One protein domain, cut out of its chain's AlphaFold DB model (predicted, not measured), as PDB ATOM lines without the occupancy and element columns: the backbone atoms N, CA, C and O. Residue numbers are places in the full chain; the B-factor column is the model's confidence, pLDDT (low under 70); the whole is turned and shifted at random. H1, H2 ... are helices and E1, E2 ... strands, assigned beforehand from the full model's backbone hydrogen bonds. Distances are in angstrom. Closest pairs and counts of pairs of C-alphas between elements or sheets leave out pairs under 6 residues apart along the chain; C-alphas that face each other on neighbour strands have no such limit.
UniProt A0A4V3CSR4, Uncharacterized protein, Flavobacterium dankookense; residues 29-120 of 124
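What this domain is: This is residues 29 to 120 of the 124 residues of an uncharacterized protein of Flavobacterium dankookense (UniProt A0A4V3CSR4). One twisted sheet of six strands curls round a single helix, H1, which packs in the hollow of the curl; E4 bends at residue 88 and E5 at residue 108, and the short end of E5 past its bend, residues 108 to 111, makes one end of the long axis together with the short strand E6. The printed part has 92 residues, in the order E1, E2, H1, E3, E4, E5, E6 along the chain. The sheet is branched and mixed, the class is mostly strand, and E3, E4, E5 and E6 form a meander, each strand the antiparallel neighbour of the one before. The whole is compact, with a radius of gyration of the C-alphas of 12.7 A, and elongated, spanning 42 by 23 by 21 A.

How they stand to each other: E5, residues 99 to 111, has three neighbours. E4, residues 85 to 96, is antiparallel to it at 165 degrees, with N 92 and O 103 2.9 A apart, within hydrogen-bond range. On the other side of E5 are E2, residues 43 to 51, beside residues 99 to 106, and E6, residues 115 to 119, beside residues 107 to 111. E2 is parallel to E5 at 30 degrees, with N 47 to O 102 at 2.9 A; E6 is antiparallel at 134 degrees, with N 109 to O 117 at 2.8 A. Edge strand E1, residues 30 to 38, forms a hairpin with E2, with N 34 to O 46 at 2.9 A. Edge strand E3, residues 76 to 81, forms one with E4, with N 80 to O 87 at 2.8 A. H1, residues 56 to 68, is on the sheet; its closest C-alphas to E2 are Ala 60 and Ile 46, 6.1 A apart, and to E3 Ile 59 and Ile 80, 6.7 A. In H1 every O i to N i+4 pair is within hydrogen-bond range. E1 and E3 are apart.

Where its parts are: E5 is 33.0 A long and bends by 69 degrees at residue 108; E4, 32.3 A, bends by 60 degrees at residue 88. E1 begins at C-alpha 30 (123.743, 266.883, 303.122) and is 24.1 A long, E2 22.4 A, H1 18.5 A, E3 16.1 A. E6 is 13.1 A long and ends at C-alpha 119 (118.627, 258.394, 307.958).

The domain as a whole: The C-alphas farthest apart, those of Asn 97 and Gly 114, are 42.8 A apart. The printed part has no cut and no long link. The mean pLDDT of the printed part is 96.2, and no printed residue is under 70.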
ATOM      1  N   GLY A  29     124.118 262.443 305.098       86.00
ATOM      2  CA  GLY A  29     123.152 263.359 304.502       86.00
ATOM      3  C   GLY A  29     123.714 264.779 304.399       86.00
ATOM      4  O   GLY A  29     124.548 265.184 305.206       86.00
ATOM      5  N   GLN A  30     123.266 265.530 303.398       92.50
ATOM      6  CA  GLN A  30     123.743 266.883 303.122       92.50
ATOM      7  C   GLN A  30     122.775 267.924 303.682       92.50
ATOM      8  O   GLN A  30     121.558 267.735 303.648       92.50
ATOM      9  N   ASN A  31     123.333 269.017 304.197       95.75
ATOM     10  CA  ASN A  31     122.576 270.140 304.733       95.75
ATOM     11  C   ASN A  31     122.853 271.364 303.869       95.75
ATOM     12  O   ASN A  31     124.015 271.690 303.624       95.75
ATOM     13  N   GLY A  32     121.807 272.052 303.431       95.62
ATOM     14  CA  GLY A  32     121.979 273.184 302.536       95.62
ATOM     15  C   GLY A  32     120.722 274.017 302.369       95.62
ATOM     16  O   GLY A  32     119.601 273.536 302.528       95.62
ATOM     17  N   MET A  33     120.940 275.287 302.037       97.06
ATOM     18  CA  MET A  33     119.908 276.174 301.514       97.06
ATOM     19  C   MET A  33     119.754 275.877 300.022       97.06
ATOM     20  O   MET A  33     120.654 276.174 299.240       97.06
ATOM     21  N   GLU A  34     118.633 275.274 299.641       97.50
ATOM     22  CA  GLU A  34     118.432 274.741 298.288       97.50
ATOM     23  C   GLU A  34     117.639 275.695 297.389       97.50
ATOM     24  O   GLU A  34     117.817 275.700 296.173       97.50
ATOM     25  N   LEU A  35     116.752 276.511 297.969       97.06
ATOM     26  CA  LEU A  35     115.908 277.428 297.206       97.06
ATOM     27  C   LEU A  35     115.686 278.735 297.965       97.06
ATOM     28  O   LEU A  35     115.333 278.730 299.141       97.06
ATOM     29  N   ILE A  36     115.812 279.855 297.255       96.94
ATOM     30  CA  ILE A  36     115.336 281.166 297.700       96.94
ATOM     31  C   ILE A  36     114.288 281.625 296.689       96.94
ATOM     32  O   ILE A  36     114.598 281.834 295.518       96.94
ATOM     33  N   ALA A  37     113.048 281.779 297.138       95.19
ATOM     34  CA  ALA A  37     111.927 282.216 296.321       95.19
ATOM     35  C   ALA A  37     111.365 283.534 296.860       95.19
ATOM     36  O   ALA A  37     111.199 283.711 298.066       95.19
ATOM     37  N   LYS A  38     111.046 284.468 295.966       92.25
ATOM     38  CA  LYS A  38     110.428 285.748 296.324       92.25
ATOM     39  C   LYS A  38     108.959 285.733 295.913       92.25
ATOM     40  O   LYS A  38     108.655 285.548 294.738       92.25
ATOM     41  N   SER A  39     108.060 285.949 296.868       83.25
ATOM     42  CA  SER A  39     106.665 286.312 296.604       83.25
ATOM     43  C   SER A  39     106.519 287.840 296.595       83.25
ATOM     44  O   SER A  39     107.474 288.578 296.844       83.25
ATOM     45  N   SER A  40     105.321 288.352 296.305       83.00
ATOM     46  CA  SER A  40     105.070 289.801 296.295       83.00
ATOM     47  C   SER A  40     105.306 290.476 297.653       83.00
ATOM     48  O   SER A  40     105.574 291.675 297.687       83.00
ATOM     49  N   LYS A  41     105.227 289.726 298.762       87.31
ATOM     50  CA  LYS A  41     105.341 290.258 300.132       87.31
ATOM     51  C   LYS A  41     106.388 289.565 300.995       87.31
ATOM     52  O   LYS A  41     106.872 290.189 301.934       87.31
ATOM     53  N   ASP A  42     106.754 288.326 300.682       93.12
ATOM     54  CA  ASP A  42     107.642 287.511 301.504       93.12
ATOM     55  C   ASP A  42     108.822 286.962 300.683       93.12
ATOM     56  O   ASP A  42     108.723 286.713 299.481       93.12
ATOM     57  N   VAL A  43     109.950 286.738 301.349       96.88
ATOM     58  CA  VAL A  43     111.070 285.936 300.852       96.88
ATOM     59  C   VAL A  43     111.019 284.600 301.577       96.88
ATOM     60  O   VAL A  43     111.039 284.558 302.807       96.88
ATOM     61  N   VAL A  44     110.946 283.513 300.818       97.75
ATOM     62  CA  VAL A  44     110.879 282.144 301.324       97.75
ATOM     63  C   VAL A  44     112.204 281.450 301.037       97.75
ATOM     64  O   VAL A  44     112.617 281.337 299.885       97.75
ATOM     65  N   ILE A  45     112.867 280.987 302.086       98.12
ATOM     66  CA  ILE A  45     114.096 280.203 302.022       98.12
ATOM     67  C   ILE A  45     113.746 278.761 302.369       98.12
ATOM     68  O   ILE A  45     113.227 278.504 303.455       98.12
ATOM     69  N   ILE A  46     114.045 277.827 301.470       98.38
ATOM     70  CA  ILE A  46     113.923 276.391 301.719       98.38
ATOM     71  C   ILE A  46     115.313 275.814 301.949       98.38
ATOM     72  O   ILE A  46     116.180 275.888 301.072       98.38
ATOM     73  N   SER A  47     115.500 275.201 303.110       98.44
ATOM     74  CA  SER A  47     116.697 274.435 303.438       98.44
ATOM     75  C   SER A  47     116.338 272.967 303.607       98.44
ATOM     76  O   SER A  47     115.302 272.632 304.184       98.44
ATOM     77  N   THR A  48     117.196 272.080 303.116       98.19
ATOM     78  CA  THR A  48     117.055 270.638 303.332       98.19
ATOM     79  C   THR A  48     118.167 270.141 304.240       98.19
ATOM     80  O   THR A  48     119.289 270.649 304.206       98.19
ATOM     81  N   PHE A  49     117.838 269.165 305.081       97.38
ATOM     82  CA  PHE A  49     118.765 268.567 306.032       97.38
ATOM     83  C   PHE A  49     118.760 267.054 305.896       97.38
ATOM     84  O   PHE A  49     117.718 266.445 305.647       97.38
ATOM     85  N   ASN A  50     119.929 266.455 306.104       96.12
ATOM     86  CA  ASN A  50     120.207 265.039 305.896       96.12
ATOM     87  C   ASN A  50     119.851 264.559 304.477       96.12
ATOM     88  O   ASN A  50     119.583 263.381 304.267       96.12
ATOM     89  N   ALA A  51     119.822 265.457 303.496       95.94
ATOM     90  CA  ALA A  51     119.268 265.167 302.187       95.94
ATOM     91  C   ALA A  51     120.233 264.355 301.313       95.94
ATOM     92  O   ALA A  51     121.459 264.445 301.439       95.94
ATOM     93  N   LYS A  52     119.678 263.576 300.379       95.19
ATOM     94  CA  LYS A  52     120.452 262.945 299.303       95.19
ATOM     95  C   LYS A  52     120.705 263.960 298.195       95.19
ATOM     96  O   LYS A  52     119.769 264.588 297.703       95.19
ATOM     97  N   MET A  53     121.967 264.079 297.780       93.25
ATOM     98  CA  MET A  53     122.407 265.071 296.790       93.25
ATOM     99  C   MET A  53     121.592 265.063 295.502       93.25
ATOM    100  O   MET A  53     121.313 266.127 294.964       93.25
ATOM    101  N   THR A  54     121.206 263.881 295.027       95.19
ATOM    102  CA  THR A  54     120.523 263.705 293.742       95.19
ATOM    103  C   THR A  54     119.085 264.220 293.735       95.19
ATOM    104  O   THR A  54     118.594 264.589 292.677       95.19
ATOM    105  N   ILE A  55     118.420 264.295 294.894       96.94
ATOM    106  CA  ILE A  55     116.988 264.639 294.988       96.94
ATOM    107  C   ILE A  55     116.706 265.901 295.816       96.94
ATOM    108  O   ILE A  55     115.575 266.386 295.831       96.94
ATOM    109  N   ARG A  56     117.714 266.463 296.502       96.62
ATOM    110  CA  ARG A  56     117.528 267.582 297.446       96.62
ATOM    111  C   ARG A  56     116.877 268.819 296.824       96.62
ATOM    112  O   ARG A  56     115.971 269.388 297.429       96.62
ATOM    113  N   GLU A  57     117.279 269.191 295.609       97.31
ATOM    114  CA  GLU A  57     116.757 270.378 294.923       97.31
ATOM    115  C   GLU A  57     115.299 270.177 294.487       97.31
ATOM    116  O   GLU A  57     114.447 271.040 294.710       97.31
ATOM    117  N   GLU A  58     114.989 269.015 293.905       97.94
ATOM    118  CA  GLU A  58     113.636 268.678 293.455       97.94
ATOM    119  C   GLU A  58     112.645 268.722 294.626       97.94
ATOM    120  O   GLU A  58     111.586 269.353 294.555       97.94
ATOM    121  N   ILE A  59     113.018 268.092 295.738       98.38
ATOM    122  CA  ILE A  59     112.195 268.062 296.943       98.38
ATOM    123  C   ILE A  59     112.057 269.463 297.540       98.38
ATOM    124  O   ILE A  59     110.953 269.823 297.940       98.38
ATOM    125  N   ALA A  60     113.108 270.289 297.544       98.31
ATOM    126  CA  ALA A  60     113.011 271.673 298.013       98.31
ATOM    127  C   ALA A  60     111.987 272.492 297.207       98.31
ATOM    128  O   ALA A  60     111.181 273.226 297.788       98.31
ATOM    129  N   ARG A  61     111.949 272.322 295.878       98.38
ATOM    130  CA  ARG A  61     110.939 272.958 295.013       98.38
ATOM    131  C   ARG A  61     109.525 272.477 295.341       98.38
ATOM    132  O   ARG A  61     108.619 273.299 295.452       98.38
ATOM    133  N   LYS A  62     109.333 271.175 295.568       98.31
ATOM    134  CA  LYS A  62     108.024 270.607 295.943       98.31
ATOM    135  C   LYS A  62     107.563 271.049 297.333       98.31
ATOM    136  O   LYS A  62     106.386 271.351 297.514       98.31
ATOM    137  N   VAL A  63     108.480 271.159 298.295       98.25
ATOM    138  CA  VAL A  63     108.206 271.749 299.617       98.25
ATOM    139  C   VAL A  63     107.729 273.194 299.462       98.25
ATOM    140  O   VAL A  63     106.726 273.568 300.067       98.25
ATOM    141  N   TYR A  64     108.379 273.993 298.610       97.75
ATOM    142  CA  TYR A  64     107.919 275.353 298.322       97.75
ATOM    143  C   TYR A  64     106.514 275.389 297.706       97.75
ATOM    144  O   TYR A  64     105.682 276.178 298.153       97.75
ATOM    145  N   SER A  65     106.210 274.525 296.733       97.19
ATOM    146  CA  SER A  65     104.865 274.441 296.142       97.19
ATOM    147  C   SER A  65     103.797 274.122 297.190       97.19
ATOM    148  O   SER A  65     102.793 274.824 297.280       97.19
ATOM    149  N   LEU A  66     104.037 273.129 298.052       97.62
ATOM    150  CA  LEU A  66     103.103 272.786 299.128       97.62
ATOM    151  C   LEU A  66     102.943 273.919 300.145       97.62
ATOM    152  O   LEU A  66     101.842 274.142 300.648       97.62
ATOM    153  N   TYR A  67     104.022 274.646 300.441       96.38
ATOM    154  CA  TYR A  67     103.947 275.839 301.273       96.38
ATOM    155  C   TYR A  67     103.065 276.920 300.634       96.38
ATOM    156  O   TYR A  67     102.172 277.447 301.296       96.38
ATOM    157  N   ALA A  68     103.267 277.214 299.345       95.44
ATOM    158  CA  ALA A  68     102.477 278.195 298.601       95.44
ATOM    159  C   ALA A  68     100.985 277.819 298.523       95.44
ATOM    160  O   ALA A  68     100.122 278.693 298.473       95.44
ATOM    161  N   GLU A  69     100.679 276.522 298.575       96.38
ATOM    162  CA  GLU A  69      99.319 275.978 298.632       96.38
ATOM    163  C   GLU A  69      98.737 275.907 300.060       96.38
ATOM    164  O   GLU A  69      97.634 275.395 300.242       96.38
ATOM    165  N   ASN A  70      99.447 276.413 301.076       96.06
ATOM    166  CA  ASN A  70      99.076 276.337 302.497       96.06
ATOM    167  C   ASN A  70      98.873 274.897 303.014       96.06
ATOM    168  O   ASN A  70      98.051 274.652 303.896       96.06
ATOM    169  N   LYS A  71      99.625 273.932 302.473       97.62
ATOM    170  CA  LYS A  71      99.547 272.504 302.840       97.62
ATOM    171  C   LYS A  71     100.593 272.069 303.867       97.62
ATOM    172  O   LYS A  71     100.617 270.902 304.253       97.62
ATOM    173  N   LEU A  72     101.467 272.982 304.294       96.88
ATOM    174  CA  LEU A  72     102.510 272.706 305.276       96.88
ATOM    175  C   LEU A  72     102.251 273.438 306.588       96.88
ATOM    176  O   LEU A  72     101.926 274.622 306.615       96.88
ATOM    177  N   GLU A  73     102.498 272.728 307.677       96.75
ATOM    178  CA  GLU A  73     102.496 273.228 309.039       96.75
ATOM    179  C   GLU A  73     103.843 272.909 309.689       96.75
ATOM    180  O   GLU A  73     104.539 271.960 309.321       96.75
ATOM    181  N   THR A  74     104.215 273.722 310.672       97.62
ATOM    182  CA  THR A  74     105.461 273.535 311.416       97.62
ATOM    183  C   THR A  74     105.376 272.322 312.349       97.62
ATOM    184  O   THR A  74     104.313 272.012 312.884       97.62
ATOM    185  N   ASN A  75     106.505 271.648 312.568       96.00
ATOM    186  CA  ASN A  75     106.663 270.454 313.405       96.00
ATOM    187  C   ASN A  75     105.767 269.269 313.009       96.00
ATOM    188  O   ASN A  75     105.387 268.458 313.859       96.00
ATOM    189  N   LYS A  76     105.433 269.158 311.719       97.06
ATOM    190  CA  LYS A  76     104.722 268.007 311.152       97.06
ATOM    191  C   LYS A  76     105.591 267.254 310.153       97.06
ATOM    192  O   LYS A  76     106.428 267.835 309.457       97.06
ATOM    193  N   LYS A  77     105.351 265.944 310.065       97.81
ATOM    194  CA  LYS A  77     105.975 265.075 309.066       97.81
ATOM    195  C   LYS A  77     105.173 265.072 307.775       97.81
ATOM    196  O   LYS A  77     103.953 264.929 307.805       97.81
ATOM    197  N   TYR A  78     105.880 265.153 306.658       98.44
ATOM    198  CA  TYR A  78     105.309 265.088 305.320       98.44
ATOM    199  C   TYR A  78     106.068 264.078 304.478       98.44
ATOM    200  O   TYR A  78     107.284 263.953 304.613       98.44
ATOM    201  N   THR A  79     105.346 263.394 303.591       98.44
ATOM    202  CA  THR A  79     105.938 262.597 302.517       98.44
ATOM    203  C   THR A  79     105.814 263.376 301.217       98.44
ATOM    204  O   THR A  79     104.708 263.668 300.769       98.44
ATOM    205  N   ILE A  80     106.955 263.724 300.632       98.38
ATOM    206  CA  ILE A  80     107.067 264.499 299.402       98.38
ATOM    207  C   ILE A  80     107.455 263.544 298.278       98.38
ATOM    208  O   ILE A  80     108.549 262.983 298.294       98.38
ATOM    209  N   SER A  81     106.564 263.341 297.309       98.19
ATOM    210  CA  SER A  81     106.824 262.455 296.172       98.19
ATOM    211  C   SER A  81     107.666 263.165 295.116       98.19
ATOM    212  O   SER A  81     107.203 264.108 294.473       98.19
ATOM    213  N   GLY A  82     108.906 262.715 294.947       96.94
ATOM    214  CA  GLY A  82     109.830 263.123 293.895       96.94
ATOM    215  C   GLY A  82     109.660 262.319 292.600       96.94
ATOM    216  O   GLY A  82     108.730 261.515 292.471       96.94
ATOM    217  N   ASN A  83     110.567 262.524 291.649       97.31
ATOM    218  CA  ASN A  83     110.588 261.800 290.376       97.31
ATOM    219  C   ASN A  83     111.174 260.389 290.523       97.31
ATOM    220  O   ASN A  83     110.732 259.468 289.844       97.31
ATOM    221  N   GLU A  84     112.140 260.218 291.427       96.56
ATOM    222  CA  GLU A  84     112.852 258.947 291.634       96.56
ATOM    223  C   GLU A  84     112.577 258.315 293.006       96.56
ATOM    224  O   GLU A  84     112.799 257.117 293.207       96.56
ATOM    225  N   ALA A  85     112.098 259.110 293.963       97.56
ATOM    226  CA  ALA A  85     111.835 258.666 295.323       97.56
ATOM    227  C   ALA A  85     110.792 259.533 296.022       97.56
ATOM    228  O   ALA A  85     110.649 260.718 295.733       97.56
ATOM    229  N   SER A  86     110.116 258.961 297.013       98.31
ATOM    230  CA  SER A  86     109.338 259.716 297.995       98.31
ATOM    231  C   SER A  86     110.149 259.931 299.269       98.31
ATOM    232  O   SER A  86     110.729 258.993 299.810       98.31
ATOM    233  N   VAL A  87     110.177 261.164 299.771       98.44
ATOM    234  CA  VAL A  87     110.937 261.535 300.969       98.44
ATOM    235  C   VAL A  87     109.986 261.864 302.104       98.44
ATOM    236  O   VAL A  87     109.208 262.809 302.006       98.44
ATOM    237  N   THR A  88     110.083 261.128 303.208       98.56
ATOM    238  CA  THR A  88     109.426 261.480 304.466       98.56
ATOM    239  C   THR A  88     110.383 262.272 305.349       98.56
ATOM    240  O   THR A  88     111.513 261.840 305.602       98.56
ATOM    241  N   GLY A  89     109.919 263.413 305.852       97.81
ATOM    242  CA  GLY A  89     110.713 264.284 306.708       97.81
ATOM    243  C   GLY A  89     109.879 265.227 307.564       97.81
ATOM    244  O   GLY A  89     108.693 265.433 307.300       97.81
ATOM    245  N   ASN A  90     110.500 265.788 308.601       98.00
ATOM    246  CA  ASN A  90     109.884 266.799 309.458       98.00
ATOM    247  C   ASN A  90     110.063 268.199 308.857       98.00
ATOM    248  O   ASN A  90     111.162 268.558 308.438       98.00
ATOM    249  N   CYS A  91     108.996 268.994 308.850       98.00
ATOM    250  CA  CYS A  91     108.999 270.370 308.367       98.00
ATOM    251  C   CYS A  91     109.003 271.348 309.545       98.00
ATOM    252  O   CYS A  91     108.169 271.235 310.441       98.00
ATOM    253  N   VAL A  92     109.905 272.329 309.546       98.38
ATOM    254  CA  VAL A  92     109.932 273.419 310.530       98.38
ATOM    255  C   VAL A  92     109.829 274.744 309.791       98.38
ATOM    256  O   VAL A  92     110.700 275.092 308.999       98.38
ATOM    257  N   ILE A  93     108.766 275.493 310.071       98.00
ATOM    258  CA  ILE A  93     108.499 276.791 309.447       98.00
ATOM    259  C   ILE A  93     108.732 277.884 310.486       98.00
ATOM    260  O   ILE A  93     108.158 277.854 311.577       98.00
ATOM    261  N   ARG A  94     109.568 278.864 310.139       97.69
ATOM    262  CA  ARG A  94     109.901 280.030 310.965       97.69
ATOM    263  C   ARG A  94     109.630 281.297 310.167       97.69
ATOM    264  O   ARG A  94     110.089 281.422 309.036       97.69
ATOM    265  N   LYS A  95     108.918 282.256 310.760       96.06
ATOM    266  CA  LYS A  95     108.635 283.558 310.142       96.06
ATOM    267  C   LYS A  95     109.209 284.686 310.990       96.06
ATOM    268  O   LYS A  95     108.991 284.726 312.198       96.06
ATOM    269  N   LYS A  96     109.916 285.614 310.347       96.19
ATOM    270  CA  LYS A  96     110.378 286.873 310.938       96.19
ATOM    271  C   LYS A  96     110.162 287.988 309.923       96.19
ATOM    272  O   LYS A  96     110.839 288.033 308.902       96.19
ATOM    273  N   ASN A  97     109.235 288.897 310.214       95.06
ATOM    274  CA  ASN A  97     108.800 289.939 309.281       95.06
ATOM    275  C   ASN A  97     108.345 289.324 307.941       95.06
ATOM    276  O   ASN A  97     107.453 288.478 307.928       95.06
ATOM    277  N   ASN A  98     108.974 289.734 306.841       94.38
ATOM    278  CA  ASN A  98     108.762 289.236 305.485       94.38
ATOM    279  C   ASN A  98     109.667 288.050 305.120       94.38
ATOM    280  O   ASN A  98     109.673 287.622 303.971       94.38
ATOM    281  N   LEU A  99     110.476 287.543 306.051       97.00
ATOM    282  CA  LEU A  99     111.344 286.399 305.814       97.00
ATOM    283  C   LEU A  99     110.715 285.135 306.393       97.00
ATOM    284  O   LEU A  99     110.331 285.093 307.566       97.00
ATOM    285  N   ILE A 100     110.647 284.098 305.570       97.75
ATOM    286  CA  ILE A 100     110.095 282.794 305.915       97.75
ATOM    287  C   ILE A 100     111.176 281.757 305.640       97.75
ATOM    288  O   ILE A 100     111.645 281.630 304.515       97.75
ATOM    289  N   ALA A 101     111.590 281.034 306.671       98.12
ATOM    290  CA  ALA A 101     112.526 279.926 306.562       98.12
ATOM    291  C   ALA A 101     111.768 278.614 306.764       98.12
ATOM    292  O   ALA A 101     111.043 278.460 307.749       98.12
ATOM    293  N   ILE A 102     111.938 277.687 305.828       98.31
ATOM    294  CA  ILE A 102     111.349 276.353 305.861       98.31
ATOM    295  C   ILE A 102     112.492 275.350 305.836       98.31
ATOM    296  O   ILE A 102     113.200 275.225 304.838       98.31
ATOM    297  N   ASP A 103     112.655 274.637 306.939       98.56
ATOM    298  CA  ASP A 103     113.660 273.596 307.086       98.56
ATOM    299  C   ASP A 103     112.981 272.232 306.958       98.56
ATOM    300  O   ASP A 103     112.075 271.910 307.733       98.56
ATOM    301  N   PHE A 104     113.415 271.426 305.991       98.50
ATOM    302  CA  PHE A 104     112.887 270.082 305.772       98.50
ATOM    303  C   PHE A 104     113.949 269.022 306.079       98.50
ATOM    304  O   PHE A 104     114.955 268.898 305.376       98.50
ATOM    305  N   TYR A 105     113.727 268.256 307.144       97.94
ATOM    306  CA  TYR A 105     114.666 267.265 307.664       97.94
ATOM    307  C   TYR A 105     114.307 265.882 307.151       97.94
ATOM    308  O   TYR A 105     113.291 265.319 307.558       97.94
ATOM    309  N   TYR A 106     115.141 265.321 306.281       97.56
ATOM    310  CA  TYR A 106     114.935 263.982 305.748       97.56
ATOM    311  C   TYR A 106     115.081 262.950 306.867       97.56
ATOM    312  O   TYR A 106     116.030 262.991 307.654       97.56
ATOM    313  N   GLU A 107     114.147 262.002 306.903       96.31
ATOM    314  CA  GLU A 107     114.165 260.867 307.829       96.31
ATOM    315  C   GLU A 107     114.152 259.532 307.081       96.31
ATOM    316  O   GLU A 107     114.880 258.608 307.442       96.31
ATOM    317  N   LYS A 108     113.344 259.428 306.021       97.19
ATOM    318  CA  LYS A 108     113.193 258.216 305.212       97.19
ATOM    319  C   LYS A 108     113.068 258.577 303.738       97.19
ATOM    320  O   LYS A 108     112.376 259.529 303.391       97.19
ATOM    321  N   ILE A 109     113.694 257.780 302.885       97.50
ATOM    322  CA  ILE A 109     113.600 257.869 301.432       97.50
ATOM    323  C   ILE A 109     113.115 256.517 300.923       97.50
ATOM    324  O   ILE A 109     113.703 255.486 301.234       97.50
ATOM    325  N   GLU A 110     112.030 256.522 300.164       97.62
ATOM    326  CA  GLU A 110     111.500 255.349 299.475       97.62
ATOM    327  C   GLU A 110     111.733 255.539 297.980       97.62
ATOM    328  O   GLU A 110     110.994 256.268 297.315       97.62
ATOM    329  N   TRP A 111     112.787 254.913 297.465       96.62
ATOM    330  CA  TRP A 111     113.113 254.925 296.046       96.62
ATOM    331  C   TRP A 111     112.111 254.079 295.270       96.62
ATOM    332  O   TRP A 111     111.703 253.003 295.718       96.62
ATOM    333  N   TYR A 112     111.755 254.514 294.064       94.94
ATOM    334  CA  TYR A 112     110.857 253.747 293.193       94.94
ATOM    335  C   TYR A 112     111.481 252.442 292.684       94.94
ATOM    336  O   TYR A 112     110.761 251.565 292.219       94.94
ATOM    337  N   SER A 113     112.792 252.262 292.863       93.00
ATOM    338  CA  SER A 113     113.483 250.977 292.702       93.00
ATOM    339  C   SER A 113     113.136 249.938 293.780       93.00
ATOM    340  O   SER A 113     113.558 248.793 293.669       93.00
ATOM    341  N   GLY A 114     112.411 250.318 294.839       91.56
ATOM    342  CA  GLY A 114     112.068 249.446 295.969       91.56
ATOM    343  C   GLY A 114     113.048 249.514 297.148       91.56
ATOM    344  O   GLY A 114     112.776 248.926 298.199       91.56
ATOM    345  N   LEU A 115     114.155 250.253 297.009       94.31
ATOM    346  CA  LEU A 115     115.078 250.548 298.105       94.31
ATOM    347  C   LEU A 115     114.445 251.548 299.084       94.31
ATOM    348  O   LEU A 115     113.946 252.600 298.687       94.31
ATOM    349  N   ILE A 116     114.525 251.249 300.377       96.00
ATOM    350  CA  ILE A 116     114.212 252.187 301.453       96.00
ATOM    351  C   ILE A 116     115.505 252.559 302.159       96.00
ATOM    352  O   ILE A 116     116.214 251.694 302.663       96.00
ATOM    353  N   GLU A 117     115.769 253.853 302.260       95.19
ATOM    354  CA  GLU A 117     116.886 254.387 303.022       95.19
ATOM    355  C   GLU A 117     116.385 255.182 304.227       95.19
ATOM    356  O   GLU A 117     115.616 256.134 304.086       95.19
ATOM    357  N   ILE A 118     116.837 254.814 305.423       95.81
ATOM    358  CA  ILE A 118     116.510 255.516 306.668       95.81
ATOM    359  C   ILE A 118     117.736 256.300 307.124       95.81
ATOM    360  O   ILE A 118     118.835 255.751 307.241       95.81
ATOM    361  N   TYR A 119     117.555 257.589 307.398       93.25
ATOM    362  CA  TYR A 119     118.627 258.394 307.958       93.25
ATOM    363  C   TYR A 119     118.891 257.978 309.406       93.25
ATOM    364  O   TYR A 119     117.999 258.018 310.256       93.25
ATOM    365  N   LYS A 120     120.139 257.614 309.704       88.56
ATOM    366  CA  LYS A 120     120.600 257.328 311.061       88.56
ATOM    367  C   LYS A 120     121.611 258.388 311.470       88.56
ATOM    368  O   LYS A 120     122.727 258.426 310.949       88.56
TER     369      LYS A 120